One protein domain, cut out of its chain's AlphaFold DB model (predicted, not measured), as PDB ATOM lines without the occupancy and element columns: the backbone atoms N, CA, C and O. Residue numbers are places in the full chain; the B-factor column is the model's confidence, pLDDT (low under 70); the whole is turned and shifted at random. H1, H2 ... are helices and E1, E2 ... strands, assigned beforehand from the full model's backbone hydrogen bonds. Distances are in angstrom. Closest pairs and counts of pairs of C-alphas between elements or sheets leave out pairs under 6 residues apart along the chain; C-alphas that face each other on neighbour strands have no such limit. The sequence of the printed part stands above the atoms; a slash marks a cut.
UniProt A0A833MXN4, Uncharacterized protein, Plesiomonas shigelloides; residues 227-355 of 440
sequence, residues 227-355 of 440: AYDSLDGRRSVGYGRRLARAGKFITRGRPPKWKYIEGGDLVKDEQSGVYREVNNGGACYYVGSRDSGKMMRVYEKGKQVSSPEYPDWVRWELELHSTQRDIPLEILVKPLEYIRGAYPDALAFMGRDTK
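Overview. This is residues 227 to 355 of the 440 residues of an uncharacterized protein of Plesiomonas shigelloides (UniProt A0A833MXN4). A twisted sheet of five strands has helices H1 and H4 over one face, and its long hairpin E2 and E3 runs on past the other strands as a two-stranded arm. H6 packs on H4, and the small helix H2 lies beside the strands. The printed part has 129 residues with six named helices and five named strands, in the order E1 H1 E2 E3 E4 H2 E5 H3 H4 H5 H6. The sheet runs E1 E5 E4 E3 E2, all antiparallel, and the class is mixed, helices and strands. The whole is only just loose, close to compact, with a radius of gyration of the C-alphas of 16.9 A, and elongated, spanning 58 by 34 by 25 A.

Arrangement. The edge strand E1, residues 227 to 230, is antiparallel to E5, residues 314 to 321, with N 228 and O 316 2.8 A apart. E5 is antiparallel to E4, residues 294 to 299, with N 297 and O 317 at 2.8 A. E4 makes a hairpin with E3, residues 275 to 289, with N 287 and O 296 at 2.9 A. E3 bends by 69 degrees at residue 280 and makes a hairpin with E2, residues 258 to 268, with N 267 and O 276 at 2.9 A. E2, E3 and E4 form a meander, each strand the antiparallel neighbour of the one before. H1, residues 237 to 245, is on the sheet over E4 and E3 at a height of 9.1 A, slantwise to the strands, at 45 degrees to E3 on the local plane; its closest C-alphas to E4 are those of Val 237 and Val 298, 5.6 A. H4, residues 335 to 342, is on the same face over E5 at a height of 8.6 A, across the strands at 75 degrees to E5 on the local plane; the closest C-alphas are those of Leu 318 and Ile 339, 6.4 A. H1 and H4 are apart, and with the sheet they make two layers, helices on one face of a sheet. H2, residues 301 to 304, is on the opposite face, over none of the strands, at a height of 4.1 A, only just above the sheet's level. H5, residues 344 to 347, only just touches H1, with 3 pairs of C-alphas within 8 A, the closest those of Leu 243 and Ala 346, 6.0 A. H6, residues 349 to 353, touches H4, the closest C-alphas being those of Arg 340 and Met 350, 7.1 A. H3, residues 329 to 332, is close to but not clearly touching H4. Every O i to N i+4 pair is within hydrogen-bond range in H1, H4 and H6; H2, H3 and H5 are too short for one.

Along the chain. E1 begins at C-alpha 227, (155.682, 117.218, 139.294). E2 is 31.5 A long, E3 33.5 A, E5 22.4 A and H1 12.6 A. H6 ends at C-alpha 353, (145.306, 119.185, 148.736).

Size, cuts and confidence. The two C-alphas farthest apart are those of Gln 271 and Leu 329, 59.5 A. The printed part has no cut, and the link from H1 to E2, residues 246 to 257, is long. The mean pLDDT of the printed part is 93.1, and no printed residue is under 70.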
ATOM      1  N   ALA A 227     156.778 118.169 139.229       97.50
ATOM      2  CA  ALA A 227     155.682 117.218 139.294       97.50
ATOM      3  C   ALA A 227     154.877 117.369 140.588       97.50
ATOM      4  O   ALA A 227     155.424 117.547 141.676       97.50
ATOM      5  N   TYR A 228     153.561 117.260 140.446       97.19
ATOM      6  CA  TYR A 228     152.600 117.057 141.516       97.19
ATOM      7  C   TYR A 228     151.947 115.687 141.319       97.19
ATOM      8  O   TYR A 228     151.285 115.446 140.308       97.19
ATOM      9  N   ASP A 229     152.129 114.796 142.282       96.25
ATOM     10  CA  ASP A 229     151.550 113.458 142.283       96.25
ATOM     11  C   ASP A 229     150.260 113.433 143.095       96.25
ATOM     12  O   ASP A 229     150.255 113.847 144.253       96.25
ATOM     13  N   SER A 230     149.185 112.930 142.485       95.31
ATOM     14  CA  SER A 230     147.903 112.614 143.118       95.31
ATOM     15  C   SER A 230     147.754 111.101 143.158       95.31
ATOM     16  O   SER A 230     147.518 110.482 142.123       95.31
ATOM     17  N   LEU A 231     147.908 110.507 144.338       94.12
ATOM     18  CA  LEU A 231     147.897 109.051 144.514       94.12
ATOM     19  C   LEU A 231     146.484 108.471 144.703       94.12
ATOM     20  O   LEU A 231     146.314 107.261 144.747       94.12
ATOM     21  N   ASP A 232     145.475 109.332 144.820       90.12
ATOM     22  CA  ASP A 232     144.097 109.007 145.209       90.12
ATOM     23  C   ASP A 232     143.084 108.976 144.046       90.12
ATOM     24  O   ASP A 232     141.876 108.926 144.282       90.12
ATOM     25  N   GLY A 233     143.542 109.133 142.799       87.38
ATOM     26  CA  GLY A 233     142.693 109.166 141.601       87.38
ATOM     27  C   GLY A 233     141.808 110.408 141.420       87.38
ATOM     28  O   GLY A 233     141.226 110.605 140.348       87.38
ATOM     29  N   ARG A 234     141.715 111.315 142.407       91.62
ATOM     30  CA  ARG A 234     140.782 112.462 142.353       91.62
ATOM     31  C   ARG A 234     141.169 113.492 141.298       91.62
ATOM     32  O   ARG A 234     140.300 114.129 140.695       91.62
ATOM     33  N   ARG A 235     142.469 113.672 141.059       95.19
ATOM     34  CA  ARG A 235     143.016 114.604 140.057       95.19
ATOM     35  C   ARG A 235     143.309 113.895 138.737       95.19
ATOM     36  O   ARG A 235     144.392 114.045 138.182       95.19
ATOM     37  N   SER A 236     142.333 113.137 138.237       96.50
ATOM     38  CA  SER A 236     142.474 112.328 137.024       96.50
ATOM     39  C   SER A 236     142.782 113.139 135.756       96.50
ATOM     40  O   SER A 236     142.552 114.352 135.685       96.50
ATOM     41  N   VAL A 237     143.215 112.460 134.690       97.44
ATOM     42  CA  VAL A 237     143.378 113.073 133.356       97.44
ATOM     43  C   VAL A 237     142.069 113.720 132.884       97.44
ATOM     44  O   VAL A 237     142.063 114.835 132.357       97.44
ATOM     45  N   GLY A 238     140.931 113.070 133.151       97.19
ATOM     46  CA  GLY A 238     139.604 113.619 132.876       97.19
ATOM     47  C   GLY A 238     139.324 114.929 133.624       97.19
ATOM     48  O   GLY A 238     138.734 115.845 133.047       97.19
ATOM     49  N   TYR A 239     139.784 115.061 134.873       97.56
ATOM     50  CA  TYR A 239     139.697 116.315 135.628       97.56
ATOM     51  C   TYR A 239     140.502 117.438 134.952       97.56
ATOM     52  O   TYR A 239     139.966 118.529 134.740       97.56
ATOM     53  N   GLY A 240     141.730 117.157 134.502       97.38
ATOM     54  CA  GLY A 240     142.539 118.113 133.733       97.38
ATOM     55  C   GLY A 240     141.881 118.566 132.431       97.38
ATOM     56  O   GLY A 240     141.839 119.763 132.136       97.38
ATOM     57  N   ARG A 241     141.261 117.639 131.693       97.81
ATOM     58  CA  ARG A 241     140.506 117.962 130.471       97.81
ATOM     59  C   ARG A 241     139.309 118.873 130.749       97.81
ATOM     60  O   ARG A 241     139.073 119.807 129.985       97.81
ATOM     61  N   ARG A 242     138.567 118.643 131.840       98.00
ATOM     62  CA  ARG A 242     137.446 119.518 132.240       98.00
ATOM     63  C   ARG A 242     137.918 120.936 132.547       98.00
ATOM     64  O   ARG A 242     137.317 121.884 132.052       98.00
ATOM     65  N   LEU A 243     139.019 121.087 133.285       97.56
ATOM     66  CA  LEU A 243     139.606 122.400 133.573       97.56
ATOM     67  C   LEU A 243     140.041 123.134 132.297       97.56
ATOM     68  O   LEU A 243     139.796 124.332 132.164       97.56
ATOM     69  N   ALA A 244     140.636 122.422 131.336       96.44
ATOM     70  CA  ALA A 244     141.013 123.005 130.050       96.44
ATOM     71  C   ALA A 244     139.805 123.461 129.226       96.44
ATOM     72  O   ALA A 244     139.816 124.582 128.721       96.44
ATOM     73  N   ARG A 245     138.741 122.652 129.151       96.12
ATOM     74  CA  ARG A 245     137.481 123.038 128.488       96.12
ATOM     75  C   ARG A 245     136.816 124.245 129.152       96.12
ATOM     76  O   ARG A 245     136.231 125.065 128.460       96.12
ATOM     77  N   ALA A 246     136.963 124.385 130.467       96.50
ATOM     78  CA  ALA A 246     136.494 125.542 131.228       96.50
ATOM     79  C   ALA A 246     137.425 126.773 131.135       96.50
ATOM     80  O   ALA A 246     137.262 127.720 131.903       96.50
ATOM     81  N   GLY A 247     138.438 126.755 130.261       95.81
ATOM     82  CA  GLY A 247     139.352 127.881 130.051       95.81
ATOM     83  C   GLY A 247     140.349 128.132 131.188       95.81
ATOM     84  O   GLY A 247     141.092 129.105 131.138       95.81
ATOM     85  N   LYS A 248     140.440 127.254 132.196       96.75
ATOM     86  CA  LYS A 248     141.238 127.496 133.418       96.75
ATOM     87  C   LYS A 248     142.754 127.487 133.203       96.75
ATOM     88  O   LYS A 248     143.507 127.916 134.070       96.75
ATOM     89  N   PHE A 249     143.219 127.003 132.053       95.88
ATOM     90  CA  PHE A 249     144.631 127.060 131.662       95.88
ATOM     91  C   PHE A 249     144.991 128.324 130.861       95.88
ATOM     92  O   PHE A 249     146.149 128.503 130.480       95.88
ATOM     93  N   ILE A 250     144.028 129.203 130.584       92.94
ATOM     94  CA  ILE A 250     144.276 130.466 129.888       92.94
ATOM     95  C   ILE A 250     144.822 131.460 130.911       92.94
ATOM     96  O   ILE A 250     144.077 132.006 131.712       92.94
ATOM     97  N   THR A 251     146.136 131.689 130.901       86.00
ATOM     98  CA  THR A 251     146.753 132.646 131.835       86.00
ATOM     99  C   THR A 251     146.721 134.077 131.313       86.00
ATOM    100  O   THR A 251     146.557 135.002 132.099       86.00
ATOM    101  N   ARG A 252     146.941 134.270 130.003       79.69
ATOM    102  CA  ARG A 252     146.944 135.573 129.316       79.69
ATOM    103  C   ARG A 252     146.681 135.369 127.823       79.69
ATOM    104  O   ARG A 252     147.329 134.521 127.213       79.69
ATOM    105  N   GLY A 253     145.805 136.177 127.229       82.12
ATOM    106  CA  GLY A 253     145.598 136.215 125.778       82.12
ATOM    107  C   GLY A 253     145.074 134.901 125.187       82.12
ATOM    108  O   GLY A 253     144.034 134.394 125.601       82.12
ATOM    109  N   ARG A 254     145.779 134.371 124.177       84.38
ATOM    110  CA  ARG A 254     145.340 133.210 123.386       84.38
ATOM    111  C   ARG A 254     145.333 131.913 124.217       84.38
ATOM    112  O   ARG A 254     146.318 131.639 124.904       84.38
ATOM    113  N   PRO A 255     144.304 131.058 124.076       90.75
ATOM    114  CA  PRO A 255     144.302 129.736 124.690       90.75
ATOM    115  C   PRO A 255     145.513 128.873 124.292       90.75
ATOM    116  O   PRO A 255     145.930 128.901 123.126       90.75
ATOM    117  N   PRO A 256     146.082 128.087 125.227       92.31
ATOM    118  CA  PRO A 256     147.204 127.204 124.931       92.31
ATOM    119  C   PRO A 256     146.802 126.081 123.965       92.31
ATOM    120  O   PRO A 256     145.661 125.619 123.958       92.31
ATOM    121  N   LYS A 257     147.770 125.599 123.172       94.19
ATOM    122  CA  LYS A 257     147.611 124.356 122.401       94.19
ATOM    123  C   LYS A 257     147.393 123.180 123.359       94.19
ATOM    124  O   LYS A 257     147.860 123.221 124.495       94.19
ATOM    125  N   TRP A 258     146.726 122.130 122.897       96.25
ATOM    126  CA  TRP A 258     146.532 120.913 123.679       96.25
ATOM    127  C   TRP A 258     146.777 119.666 122.830       96.25
ATOM    128  O   TRP A 258     146.688 119.715 121.603       96.25
ATOM    129  N   LYS A 259     147.097 118.554 123.494       97.38
ATOM    130  CA  LYS A 259     147.188 117.218 122.889       97.38
ATOM    131  C   LYS A 259     146.633 116.197 123.875       97.38
ATOM    132  O   LYS A 259     146.883 116.307 125.069       97.38
ATOM    133  N   TYR A 260     145.889 115.214 123.392       97.06
ATOM    134  CA  TYR A 260     145.451 114.069 124.186       97.06
ATOM    135  C   TYR A 260     146.010 112.805 123.540       97.06
ATOM    136  O   TYR A 260     145.974 112.681 122.317       97.06
ATOM    137  N   ILE A 261     146.594 111.935 124.353       95.25
ATOM    138  CA  ILE A 261     147.159 110.653 123.943       95.25
ATOM    139  C   ILE A 261     146.565 109.600 124.866       95.25
ATOM    140  O   ILE A 261     146.523 109.805 126.077       95.25
ATOM    141  N   GLU A 262     146.139 108.484 124.299       93.75
ATOM    142  CA  GLU A 262     145.752 107.296 125.046       93.75
ATOM    143  C   GLU A 262     146.393 106.064 124.415       93.75
ATOM    144  O   GLU A 262     146.630 106.035 123.207       93.75
ATOM    145  N   GLY A 263     146.754 105.104 125.261       90.56
ATOM    146  CA  GLY A 263     147.315 103.821 124.867       90.56
ATOM    147  C   GLY A 263     146.363 102.690 125.226       90.56
ATOM    148  O   GLY A 263     145.611 102.776 126.199       90.56
ATOM    149  N   GLY A 264     146.411 101.612 124.457       91.00
ATOM    150  CA  GLY A 264     145.528 100.478 124.646       91.00
ATOM    151  C   GLY A 264     145.917  99.278 123.800       91.00
ATOM    152  O   GLY A 264     146.755  99.393 122.905       91.00
ATOM    153  N   ASP A 265     145.267  98.156 124.079       93.12
ATOM    154  CA  ASP A 265     145.408  96.920 123.321       93.12
ATOM    155  C   ASP A 265     144.300  96.778 122.273       93.12
ATOM    156  O   ASP A 265     143.162  97.220 122.463       93.12
ATOM    157  N   LEU A 266     144.623  96.095 121.173       94.81
ATOM    158  CA  LEU A 266     143.634  95.606 120.219       94.81
ATOM    159  C   LEU A 266     143.133  94.238 120.683       94.81
ATOM    160  O   LEU A 266     143.851  93.241 120.615       94.81
ATOM    161  N   VAL A 267     141.881  94.184 121.125       94.12
ATOM    162  CA  VAL A 267     141.232  92.949 121.574       94.12
ATOM    163  C   VAL A 267     140.314  92.447 120.471       94.12
ATOM    164  O   VAL A 267     139.445  93.181 120.005       94.12
ATOM    165  N   LYS A 268     140.497  91.198 120.039       94.81
ATOM    166  CA  LYS A 268     139.624  90.579 119.039       94.81
ATOM    167  C   LYS A 268     138.271  90.261 119.668       94.81
ATOM    168  O   LYS A 268     138.200  89.582 120.687       94.81
ATOM    169  N   ASP A 269     137.207  90.752 119.059       91.00
ATOM    170  CA  ASP A 269     135.849  90.360 119.394       91.00
ATOM    171  C   ASP A 269     135.582  88.960 118.823       91.00
ATOM    172  O   ASP A 269     135.696  88.739 117.617       91.00
ATOM    173  N   GLU A 270     135.290  87.987 119.687       91.62
ATOM    174  CA  GLU A 270     135.166  86.580 119.280       91.62
ATOM    175  C   GLU A 270     133.930  86.308 118.412       91.62
ATOM    176  O   GLU A 270     133.948  85.379 117.609       91.62
ATOM    177  N   GLN A 271     132.877  87.125 118.530       88.12
ATOM    178  CA  GLN A 271     131.634  86.941 117.775       88.12
ATOM    179  C   GLN A 271     131.727  87.528 116.365       88.12
ATOM    180  O   GLN A 271     131.275  86.913 115.403       88.12
ATOM    181  N   SER A 272     132.313  88.718 116.235       90.75
ATOM    182  CA  SER A 272     132.432  89.425 114.954       90.75
ATOM    183  C   SER A 272     133.771  89.197 114.246       90.75
ATOM    184  O   SER A 272     133.892  89.471 113.055       90.75
ATOM    185  N   GLY A 273     134.795  88.724 114.962       92.25
ATOM    186  CA  GLY A 273     136.164  88.582 114.462       92.25
ATOM    187  C   GLY A 273     136.926  89.903 114.301       92.25
ATOM    188  O   GLY A 273     138.090  89.876 113.897       92.25
ATOM    189  N   VAL A 274     136.298  91.041 114.618       94.38
ATOM    190  CA  VAL A 274     136.848  92.396 114.463       94.38
ATOM    191  C   VAL A 274     137.629  92.800 115.715       94.38
ATOM    192  O   VAL A 274     137.239  92.481 116.834       94.38
ATOM    193  N   TYR A 275     138.742  93.516 115.550       94.38
ATOM    194  CA  TYR A 275     139.504  94.050 116.681       94.38
ATOM    195  C   TYR A 275     138.889  95.355 117.189       94.38
ATOM    196  O   TYR A 275     138.571  96.244 116.401       94.38
ATOM    197  N   ARG A 276     138.769  95.484 118.512       91.69
ATOM    198  CA  ARG A 276     138.372  96.715 119.200       91.69
ATOM    199  C   ARG A 276     139.515  97.252 120.051       91.69
ATOM    200  O   ARG A 276     140.265  96.485 120.649       91.69
ATOM    201  N   GLU A 277     139.609  98.569 120.133       93.00
ATOM    202  CA  GLU A 277     140.572  99.255 120.992       93.00
ATOM    203  C   GLU A 277     140.086  99.233 122.447       93.00
ATOM    204  O   GLU A 277     138.954  99.619 122.750       93.00
ATOM    205  N   VAL A 278     140.945  98.784 123.360       90.62
ATOM    206  CA  VAL A 278     140.692  98.791 124.803       90.62
ATOM    207  C   VAL A 278     141.721  99.685 125.476       90.62
ATOM    208  O   VAL A 278     142.906  99.381 125.484       90.62
ATOM    209  N   ASN A 279     141.270 100.790 126.068       84.50
ATOM    210  CA  ASN A 279     142.143 101.770 126.715       84.50
ATOM    211  C   ASN A 279     142.632 101.282 128.093       84.50
ATOM    212  O   ASN A 279     142.072 101.626 129.136       84.50
ATOM    213  N   ASN A 280     143.682 100.465 128.085       86.25
ATOM    214  CA  ASN A 280     144.360  99.942 129.272       86.25
ATOM    215  C   ASN A 280     145.834 100.386 129.389       86.25
ATOM    216  O   ASN A 280     146.410 100.260 130.466       86.25
ATOM    217  N   GLY A 281     146.419 100.976 128.340       84.69
ATOM    218  CA  GLY A 281     147.793 101.503 128.332       84.69
ATOM    219  C   GLY A 281     147.933 102.891 128.968       84.69
ATOM    220  O   GLY A 281     149.040 103.361 129.225       84.69
ATOM    221  N   GLY A 282     146.805 103.536 129.258       92.31
ATOM    222  CA  GLY A 282     146.717 104.769 130.024       92.31
ATOM    223  C   GLY A 282     146.652 106.041 129.184       92.31
ATOM    224  O   GLY A 282     146.918 106.046 127.983       92.31
ATOM    225  N   ALA A 283     146.264 107.139 129.828       95.69
ATOM    226  CA  ALA A 283     146.009 108.417 129.175       95.69
ATOM    227  C   ALA A 283     146.983 109.525 129.605       95.69
ATOM    228  O   ALA A 283     147.449 109.583 130.745       95.69
ATOM    229  N   CYS A 284     147.241 110.456 128.687       97.25
ATOM    230  CA  CYS A 284     148.047 111.651 128.898       97.25
ATOM    231  C   CYS A 284     147.424 112.866 128.201       97.25
ATOM    232  O   CYS A 284     147.069 112.830 127.020       97.25
ATOM    233  N   TYR A 285     147.311 113.976 128.925       98.25
ATOM    234  CA  TYR A 285     146.799 115.242 128.424       98.25
ATOM    235  C   TYR A 285     147.848 116.347 128.551       98.25
ATOM    236  O   TYR A 285     148.350 116.628 129.637       98.25
ATOM    237  N   TYR A 286     148.148 116.997 127.433       98.06
ATOM    238  CA  TYR A 286     149.121 118.073 127.321       98.06
ATOM    239  C   TYR A 286     148.412 119.417 127.174       98.06
ATOM    240  O   TYR A 286     147.468 119.537 126.389       98.06
ATOM    241  N   VAL A 287     148.924 120.442 127.853       97.44
ATOM    242  CA  VAL A 287     148.510 121.843 127.695       97.44
ATOM    243  C   VAL A 287     149.739 122.738 127.551       97.44
ATOM    244  O   VAL A 287     150.599 122.773 128.428       97.44
ATOM    245  N   GLY A 288     149.814 123.493 126.458       94.50
ATOM    246  CA  GLY A 288     150.985 124.272 126.058       94.50
ATOM    247  C   GLY A 288     151.846 123.536 125.030       94.50
ATOM    248  O   GLY A 288     151.405 122.578 124.396       94.50
ATOM    249  N   SER A 289     153.073 124.007 124.827       91.81
ATOM    250  CA  SER A 289     154.033 123.363 123.924       91.81
ATOM    251  C   SER A 289     155.473 123.621 124.349       91.81
ATOM    252  O   SER A 289     155.774 124.653 124.955       91.81
ATOM    253  N   ARG A 290     156.376 122.712 123.966       89.12
ATOM    254  CA  ARG A 290     157.824 122.862 124.184       89.12
ATOM    255  C   ARG A 290     158.387 124.111 123.515       89.12
ATOM    256  O   ARG A 290     159.129 124.846 124.154       89.12
ATOM    257  N   ASP A 291     157.937 124.416 122.298       87.12
ATOM    258  CA  ASP A 291     158.356 125.618 121.559       87.12
ATOM    259  C   ASP A 291     158.024 126.906 122.314       87.12
ATOM    260  O   ASP A 291     158.767 127.883 122.274       87.12
ATOM    261  N   SER A 292     156.895 126.904 123.032       85.62
ATOM    262  CA  SER A 292     156.481 128.040 123.851       85.62
ATOM    263  C   SER A 292     157.230 128.124 125.175       85.62
ATOM    264  O   SER A 292     157.007 129.086 125.900       85.62
ATOM    265  N   GLY A 293     158.059 127.128 125.513       91.12
ATOM    266  CA  GLY A 293     158.854 126.998 126.737       91.12
ATOM    267  C   GLY A 293     158.083 126.634 128.012       91.12
ATOM    268  O   GLY A 293     158.656 126.682 129.098       91.12
ATOM    269  N   LYS A 294     156.787 126.309 127.912       93.88
ATOM    270  CA  LYS A 294     155.941 125.904 129.047       93.88
ATOM    271  C   LYS A 294     154.911 124.871 128.594       93.88
ATOM    272  O   LYS A 294     154.097 125.154 127.713       93.88
ATOM    273  N   MET A 295     154.902 123.703 129.230       95.88
ATOM    274  CA  MET A 295     153.956 122.628 128.933       95.88
ATOM    275  C   MET A 295     153.547 121.898 130.215       95.88
ATOM    276  O   MET A 295     154.394 121.488 130.990       95.88
ATOM    277  N   MET A 296     152.246 121.727 130.432       97.94
ATOM    278  CA  MET A 296     151.707 120.851 131.471       97.94
ATOM    279  C   MET A 296     151.383 119.489 130.861       97.94
ATOM    280  O   MET A 296     150.786 119.438 129.784       97.94
ATOM    281  N   ARG A 297     151.729 118.411 131.561       98.00
ATOM    282  CA  ARG A 297     151.385 117.024 131.246       98.00
ATOM    283  C   ARG A 297     150.599 116.443 132.412       98.00
ATOM    284  O   ARG A 297     151.079 116.452 133.537       98.00
ATOM    285  N   VAL A 298     149.404 115.937 132.150       98.25
ATOM    286  CA  VAL A 298     148.582 115.233 133.140       98.25
ATOM    287  C   VAL A 298     148.427 113.801 132.674       98.25
ATOM    288  O   VAL A 298     147.790 113.584 131.645       98.25
ATOM    289  N   TYR A 299     149.015 112.841 133.382       97.50
ATOM    290  CA  TYR A 299     149.072 111.460 132.905       97.50
ATOM    291  C   TYR A 299     148.991 110.414 134.013       97.50
ATOM    292  O   TYR A 299     149.343 110.671 135.163       97.50
ATOM    293  N   GLU A 300     148.516 109.226 133.649       96.94
ATOM    294  CA  GLU A 300     148.329 108.089 134.556       96.94
ATOM    295  C   GLU A 300     149.672 107.415 134.871       96.94
ATOM    296  O   GLU A 300     150.075 106.427 134.255       96.94
ATOM    297  N   LYS A 301     150.396 107.986 135.837       95.25
ATOM    298  CA  LYS A 301     151.710 107.510 136.277       95.25
ATOM    299  C   LYS A 301     151.637 106.112 136.883       95.25
ATOM    300  O   LYS A 301     152.528 105.317 136.610       95.25
ATOM    301  N   GLY A 302     150.575 105.801 137.630       94.69
ATOM    302  CA  GLY A 302     150.347 104.482 138.229       94.69
ATOM    303  C   GLY A 302     150.380 103.363 137.193       94.69
ATOM    304  O   GLY A 302     151.098 102.386 137.378       94.69
ATOM    305  N   LYS A 303     149.711 103.565 136.051       93.00
ATOM    306  CA  LYS A 303     149.773 102.645 134.906       93.00
ATOM    307  C   LYS A 303     151.156 102.617 134.256       93.00
ATOM    308  O   LYS A 303     151.650 101.541 133.953       93.00
ATOM    309  N   GLN A 304     151.811 103.771 134.086       92.00
ATOM    310  CA  GLN A 304     153.150 103.837 133.478       92.00
ATOM    311  C   GLN A 304     154.197 103.022 134.254       92.00
ATOM    312  O   GLN A 304     155.070 102.411 133.645       92.00
ATOM    313  N   VAL A 305     154.145 103.056 135.589       91.62
ATOM    314  CA  VAL A 305     155.083 102.317 136.452       91.62
ATOM    315  C   VAL A 305     154.513 100.985 136.946       91.62
ATOM    316  O   VAL A 305     155.118 100.360 137.812       91.62
ATOM    317  N   SER A 306     153.346 100.575 136.440       92.69
ATOM    318  CA  SER A 306     152.619  99.374 136.866       92.69
ATOM    319  C   SER A 306     152.480  99.255 138.391       92.69
ATOM    320  O   SER A 306     152.700  98.185 138.951       92.69
ATOM    321  N   SER A 307     152.156 100.357 139.078       92.88
ATOM    322  CA  SER A 307     152.077 100.408 140.545       92.88
ATOM    323  C   SER A 307     150.854  99.639 141.064       92.88
ATOM    324  O   SER A 307     149.729 100.078 140.814       92.88
ATOM    325  N   PRO A 308     151.035  98.552 141.841       91.94
ATOM    326  CA  PRO A 308     149.915  97.853 142.473       91.94
ATOM    327  C   PRO A 308     149.345  98.633 143.662       91.94
ATOM    328  O   PRO A 308     148.162  98.524 143.967       91.94
ATOM    329  N   GLU A 309     150.193  99.415 144.339       92.94
ATOM    330  CA  GLU A 309     149.821 100.201 145.520       92.94
ATOM    331  C   GLU A 309     149.001 101.442 145.139       92.94
ATOM    332  O   GLU A 309     148.043 101.786 145.828       92.94
ATOM    333  N   TYR A 310     149.348 102.092 144.020       93.94
ATOM    334  CA  TYR A 310     148.687 103.309 143.547       93.94
ATOM    335  C   TYR A 310     148.301 103.203 142.060       93.94
ATOM    336  O   TYR A 310     148.861 103.920 141.221       93.94
ATOM    337  N   PRO A 311     147.334 102.337 141.701       92.12
ATOM    338  CA  PRO A 311     146.913 102.150 140.308       92.12
ATOM    339  C   PRO A 311     146.294 103.421 139.706       92.12
ATOM    340  O   PRO A 311     146.501 103.717 138.528       92.12
ATOM    341  N   ASP A 312     145.619 104.225 140.533       94.25
ATOM    342  CA  ASP A 312     144.974 105.484 140.138       94.25
ATOM    343  C   ASP A 312     145.900 106.708 140.243       94.25
ATOM    344  O   ASP A 312     145.450 107.858 140.192       94.25
ATOM    345  N   TRP A 313     147.210 106.495 140.408       96.25
ATOM    346  CA  TRP A 313     148.174 107.585 140.495       96.25
ATOM    347  C   TRP A 313     148.211 108.397 139.198       96.25
ATOM    348  O   TRP A 313     148.601 107.910 138.132       96.25
ATOM    349  N   VAL A 314     147.876 109.683 139.313       97.56
ATOM    350  CA  VAL A 314     148.021 110.672 138.242       97.56
ATOM    351  C   VAL A 314     149.070 111.716 138.599       97.56
ATOM    352  O   VAL A 314     149.020 112.334 139.666       97.56
ATOM    353  N   ARG A 315     150.006 111.946 137.674       97.94
ATOM    354  CA  ARG A 315     151.039 112.976 137.781       97.94
ATOM    355  C   ARG A 315     150.670 114.189 136.935       97.94
ATOM    356  O   ARG A 315     150.346 114.065 135.755       97.94
ATOM    357  N   TRP A 316     150.749 115.358 137.558       98.31
ATOM    358  CA  TRP A 316     150.640 116.676 136.944       98.31
ATOM    359  C   TRP A 316     152.030 117.282 136.874       98.31
ATOM    360  O   TRP A 316     152.579 117.707 137.884       98.31
ATOM    361  N   GLU A 317     152.612 117.299 135.691       98.19
ATOM    362  CA  GLU A 317     153.999 117.666 135.480       98.19
ATOM    363  C   GLU A 317     154.105 118.910 134.606       98.19
ATOM    364  O   GLU A 317     153.669 118.936 133.453       98.19
ATOM    365  N   LEU A 318     154.701 119.954 135.160       98.00
ATOM    366  CA  LEU A 318     155.007 121.188 134.466       98.00
ATOM    367  C   LEU A 318     156.440 121.132 133.934       98.00
ATOM    368  O   LEU A 318     157.378 121.339 134.692       98.00
ATOM    369  N   GLU A 319     156.585 120.927 132.630       97.75
ATOM    370  CA  GLU A 319     157.843 121.038 131.892       97.75
ATOM    371  C   GLU A 319     158.091 122.514 131.522       97.75
ATOM    372  O   GLU A 319     157.341 123.121 130.743       97.75
ATOM    373  N   LEU A 320     159.147 123.104 132.087       97.19
ATOM    374  CA  LEU A 320     159.591 124.471 131.809       97.19
ATOM    375  C   LEU A 320     160.914 124.449 131.070       97.19
ATOM    376  O   LEU A 320     161.863 123.826 131.529       97.19
ATOM    377  N   HIS A 321     161.010 125.214 129.987       95.44
ATOM    378  CA  HIS A 321     162.275 125.495 129.313       95.44
ATOM    379  C   HIS A 321     162.622 126.971 129.453       95.44
ATOM    380  O   HIS A 321     161.748 127.838 129.471       95.44
ATOM    381  N   SER A 322     163.919 127.266 129.457       91.75
ATOM    382  CA  SER A 322     164.443 128.639 129.409       91.75
ATOM    383  C   SER A 322     164.172 129.353 128.071       91.75
ATOM    384  O   SER A 322     164.515 130.523 127.881       91.75
ATOM    385  N   THR A 323     163.511 128.675 127.129       86.44
ATOM    386  CA  THR A 323     162.932 129.277 125.928       86.44
ATOM    387  C   THR A 323     161.911 130.338 126.336       86.44
ATOM    388  O   THR A 323     160.857 130.030 126.891       86.44
ATOM    389  N   GLN A 324     162.231 131.603 126.047       81.00
ATOM    390  CA  GLN A 324     161.413 132.778 126.387       81.00
ATOM    391  C   GLN A 324     161.199 133.002 127.894       81.00
ATOM    392  O   GLN A 324     160.341 133.800 128.264       81.00
ATOM    393  N   ARG A 325     161.934 132.321 128.782       87.00
ATOM    394  CA  ARG A 325     161.758 132.439 130.238       87.00
ATOM    395  C   ARG A 325     163.079 132.361 130.976       87.00
ATOM    396  O   ARG A 325     164.004 131.676 130.545       87.00
ATOM    397  N   ASP A 326     163.113 133.025 132.118       88.75
ATOM    398  CA  ASP A 326     164.144 132.827 133.123       88.75
ATOM    399  C   ASP A 326     163.578 131.921 134.206       88.75
ATOM    400  O   ASP A 326     162.613 132.283 134.875       88.75
ATOM    401  N   ILE A 327     164.131 130.710 134.313       94.75
ATOM    402  CA  ILE A 327     163.733 129.755 135.347       94.75
ATOM    403  C   ILE A 327     164.563 130.075 136.600       94.75
ATOM    404  O   ILE A 327     165.785 129.906 136.555       94.75
ATOM    405  N   PRO A 328     163.934 130.555 137.684       93.69
ATOM    406  CA  PRO A 328     164.634 130.939 138.907       93.69
ATOM    407  C   PRO A 328     165.153 129.708 139.658       93.69
ATOM    408  O   PRO A 328     164.505 128.661 139.640       93.69
ATOM    409  N   LEU A 329     166.295 129.835 140.345       94.38
ATOM    410  CA  LEU A 329     166.873 128.750 141.152       94.38
ATOM    411  C   LEU A 329     165.930 128.326 142.282       94.38
ATOM    412  O   LEU A 329     165.823 127.141 142.597       94.38
ATOM    413  N   GLU A 330     165.167 129.272 142.823       94.94
ATOM    414  CA  GLU A 330     164.219 129.076 143.914       94.94
ATOM    415  C   GLU A 330     163.145 128.034 143.585       94.94
ATOM    416  O   GLU A 330     162.518 127.503 144.501       94.94
ATOM    417  N   ILE A 331     162.935 127.692 142.305       96.31
ATOM    418  CA  ILE A 331     162.027 126.611 141.903       96.31
ATOM    419  C   ILE A 331     162.381 125.269 142.547       96.31
ATOM    420  O   ILE A 331     161.484 124.480 142.835       96.31
ATOM    421  N   LEU A 332     163.665 125.045 142.834       96.56
ATOM    422  CA  LEU A 332     164.174 123.829 143.465       96.56
ATOM    423  C   LEU A 332     163.700 123.688 144.918       96.56
ATOM    424  O   LEU A 332     163.440 122.581 145.380       96.56
ATOM    425  N   VAL A 333     163.540 124.808 145.629       95.44
ATOM    426  CA  VAL A 333     163.134 124.836 147.047       95.44
ATOM    427  C   VAL A 333     161.673 125.249 147.250       95.44
ATOM    428  O   VAL A 333     161.098 124.989 148.305       95.44
ATOM    429  N   LYS A 334     161.038 125.843 146.232       94.88
ATOM    430  CA  LYS A 334     159.628 126.270 146.229       94.88
ATOM    431  C   LYS A 334     158.813 125.656 145.075       94.88
ATOM    432  O   LYS A 334     158.013 126.360 144.452       94.88
ATOM    433  N   PRO A 335     158.930 124.348 144.779       95.44
ATOM    434  CA  PRO A 335     158.325 123.767 143.577       95.44
ATOM    435  C   PRO A 335     156.796 123.922 143.536       95.44
ATOM    436  O   PRO A 335     156.232 124.221 142.485       95.44
ATOM    437  N   LEU A 336     156.116 123.805 144.687       94.38
ATOM    438  CA  LEU A 336     154.658 123.961 144.782       94.38
ATOM    439  C   LEU A 336     154.185 125.371 144.382       94.38
ATOM    440  O   LEU A 336     153.136 125.520 143.755       94.38
ATOM    441  N   GLU A 337     154.935 126.407 144.750       94.00
ATOM    442  CA  GLU A 337     154.574 127.802 144.472       94.00
ATOM    443  C   GLU A 337     154.667 128.099 142.973       94.00
ATOM    444  O   GLU A 337     153.769 128.723 142.401       94.00
ATOM    445  N   TYR A 338     155.716 127.586 142.327       95.38
ATOM    446  CA  TYR A 338     155.956 127.761 140.898       95.38
ATOM    447  C   TYR A 338     155.034 126.914 140.022       95.38
ATOM    448  O   TYR A 338     154.506 127.430 139.034       95.38
ATOM    449  N   ILE A 339     154.776 125.644 140.377       96.00
ATOM    450  CA  ILE A 339     153.833 124.827 139.601       96.00
ATOM    451  C   ILE A 339     152.434 125.441 139.639       96.00
ATOM    452  O   ILE A 339     151.813 125.593 138.589       96.00
ATOM    453  N   ARG A 340     151.974 125.907 140.810       93.94
ATOM    454  CA  ARG A 340     150.696 126.622 140.946       93.94
ATOM    455  C   ARG A 340     150.685 127.917 140.140       93.94
ATOM    456  O   ARG A 340     149.708 128.187 139.447       93.94
ATOM    457  N   GLY A 341     151.768 128.693 140.181       92.06
ATOM    458  CA  GLY A 341     151.872 129.953 139.443       92.06
ATOM    459  C   GLY A 341     151.945 129.825 137.930       92.06
ATOM    460  O   GLY A 341     151.644 130.786 137.222       92.06
ATOM    461  N   ALA A 342     152.250 128.640 137.405       93.06
ATOM    462  CA  ALA A 342     152.236 128.409 135.968       93.06
ATOM    463  C   ALA A 342     150.827 128.455 135.358       93.06
ATOM    464  O   ALA A 342     150.694 128.902 134.212       93.06
ATOM    465  N   TYR A 343     149.811 128.012 136.110       93.81
ATOM    466  CA  TYR A 343     148.387 128.056 135.754       93.81
ATOM    467  C   TYR A 343     147.523 128.252 137.020       93.81
ATOM    468  O   TYR A 343     146.900 127.291 137.481       93.81
ATOM    469  N   PRO A 344     147.474 129.476 137.589       92.31
ATOM    470  CA  PRO A 344     146.869 129.740 138.900       92.31
ATOM    471  C   PRO A 344     145.446 129.196 139.056       92.31
ATOM    472  O   PRO A 344     145.144 128.517 140.036       92.31
ATOM    473  N   ASP A 345     144.604 129.417 138.046       92.94
ATOM    474  CA  ASP A 345     143.199 129.012 138.055       92.94
ATOM    475  C   ASP A 345     143.017 127.494 137.945       92.94
ATOM    476  O   ASP A 345     142.242 126.898 138.696       92.94
ATOM    477  N   ALA A 346     143.731 126.842 137.020       95.62
ATOM    478  CA  ALA A 346     143.646 125.393 136.844       95.62
ATOM    479  C   ALA A 346     144.220 124.629 138.046       95.62
ATOM    480  O   ALA A 346     143.736 123.546 138.365       95.62
ATOM    481  N   LEU A 347     145.239 125.177 138.714       95.31
ATOM    482  CA  LEU A 347     146.041 124.468 139.717       95.31
ATOM    483  C   LEU A 347     145.797 124.960 141.149       95.31
ATOM    484  O   LEU A 347     146.474 124.526 142.083       95.31
ATOM    485  N   ALA A 348     144.785 125.807 141.362       91.25
ATOM    486  CA  ALA A 348     144.393 126.305 142.681       91.25
ATOM    487  C   ALA A 348     144.130 125.177 143.700       91.25
ATOM    488  O   ALA A 348     144.335 125.350 144.902       91.25
ATOM    489  N   PHE A 349     143.702 124.000 143.229       91.50
ATOM    490  CA  PHE A 349     143.451 122.836 144.077       91.50
ATOM    491  C   PHE A 349     144.698 122.323 144.815       91.50
ATOM    492  O   PHE A 349     144.561 121.850 145.937       91.50
ATOM    493  N   MET A 350     145.902 122.480 144.251       92.50
ATOM    494  CA  MET A 350     147.129 121.914 144.826       92.50
ATOM    495  C   MET A 350     147.453 122.486 146.213       92.50
ATOM    496  O   MET A 350     147.961 121.767 147.069       92.50
ATOM    497  N   GLY A 351     147.132 123.760 146.471       83.81
ATOM    498  CA  GLY A 351     147.316 124.370 147.797       83.81
ATOM    499  C   GLY A 351     146.387 123.769 148.860       83.81
ATOM    500  O   GLY A 351     146.806 123.537 149.991       83.81
ATOM    501  N   ARG A 352     145.144 123.445 148.473       83.50
ATOM    502  CA  ARG A 352     144.166 122.784 149.354       83.50
ATOM    503  C   ARG A 352     144.583 121.349 149.657       83.50
ATOM    504  O   ARG A 352     144.622 120.963 150.819       83.50
ATOM    505  N   ASP A 353     144.953 120.602 148.621       83.81
ATOM    506  CA  ASP A 353     145.306 119.185 148.736       83.81
ATOM    507  C   ASP A 353     146.582 118.986 149.574       83.81
ATOM    508  O   ASP A 353     146.660 118.082 150.401       83.81
ATOM    509  N   THR A 354     147.564 119.885 149.436       78.50
ATOM    510  CA  THR A 354     148.808 119.844 150.229       78.50
ATOM    511  C   THR A 354     148.688 120.479 151.614       78.50
ATOM    512  O   THR A 354     149.641 120.400 152.386       78.50
ATOM    513  N   LYS A 355     147.554 121.119 151.940       79.62
ATOM    514  CA  LYS A 355     147.351 121.922 153.163       79.62
ATOM    515  C   LYS A 355     148.436 122.989 153.385       79.62
ATOM    516  O   LYS A 355     148.721 123.361 154.521       79.62
TER     517      LYS A 355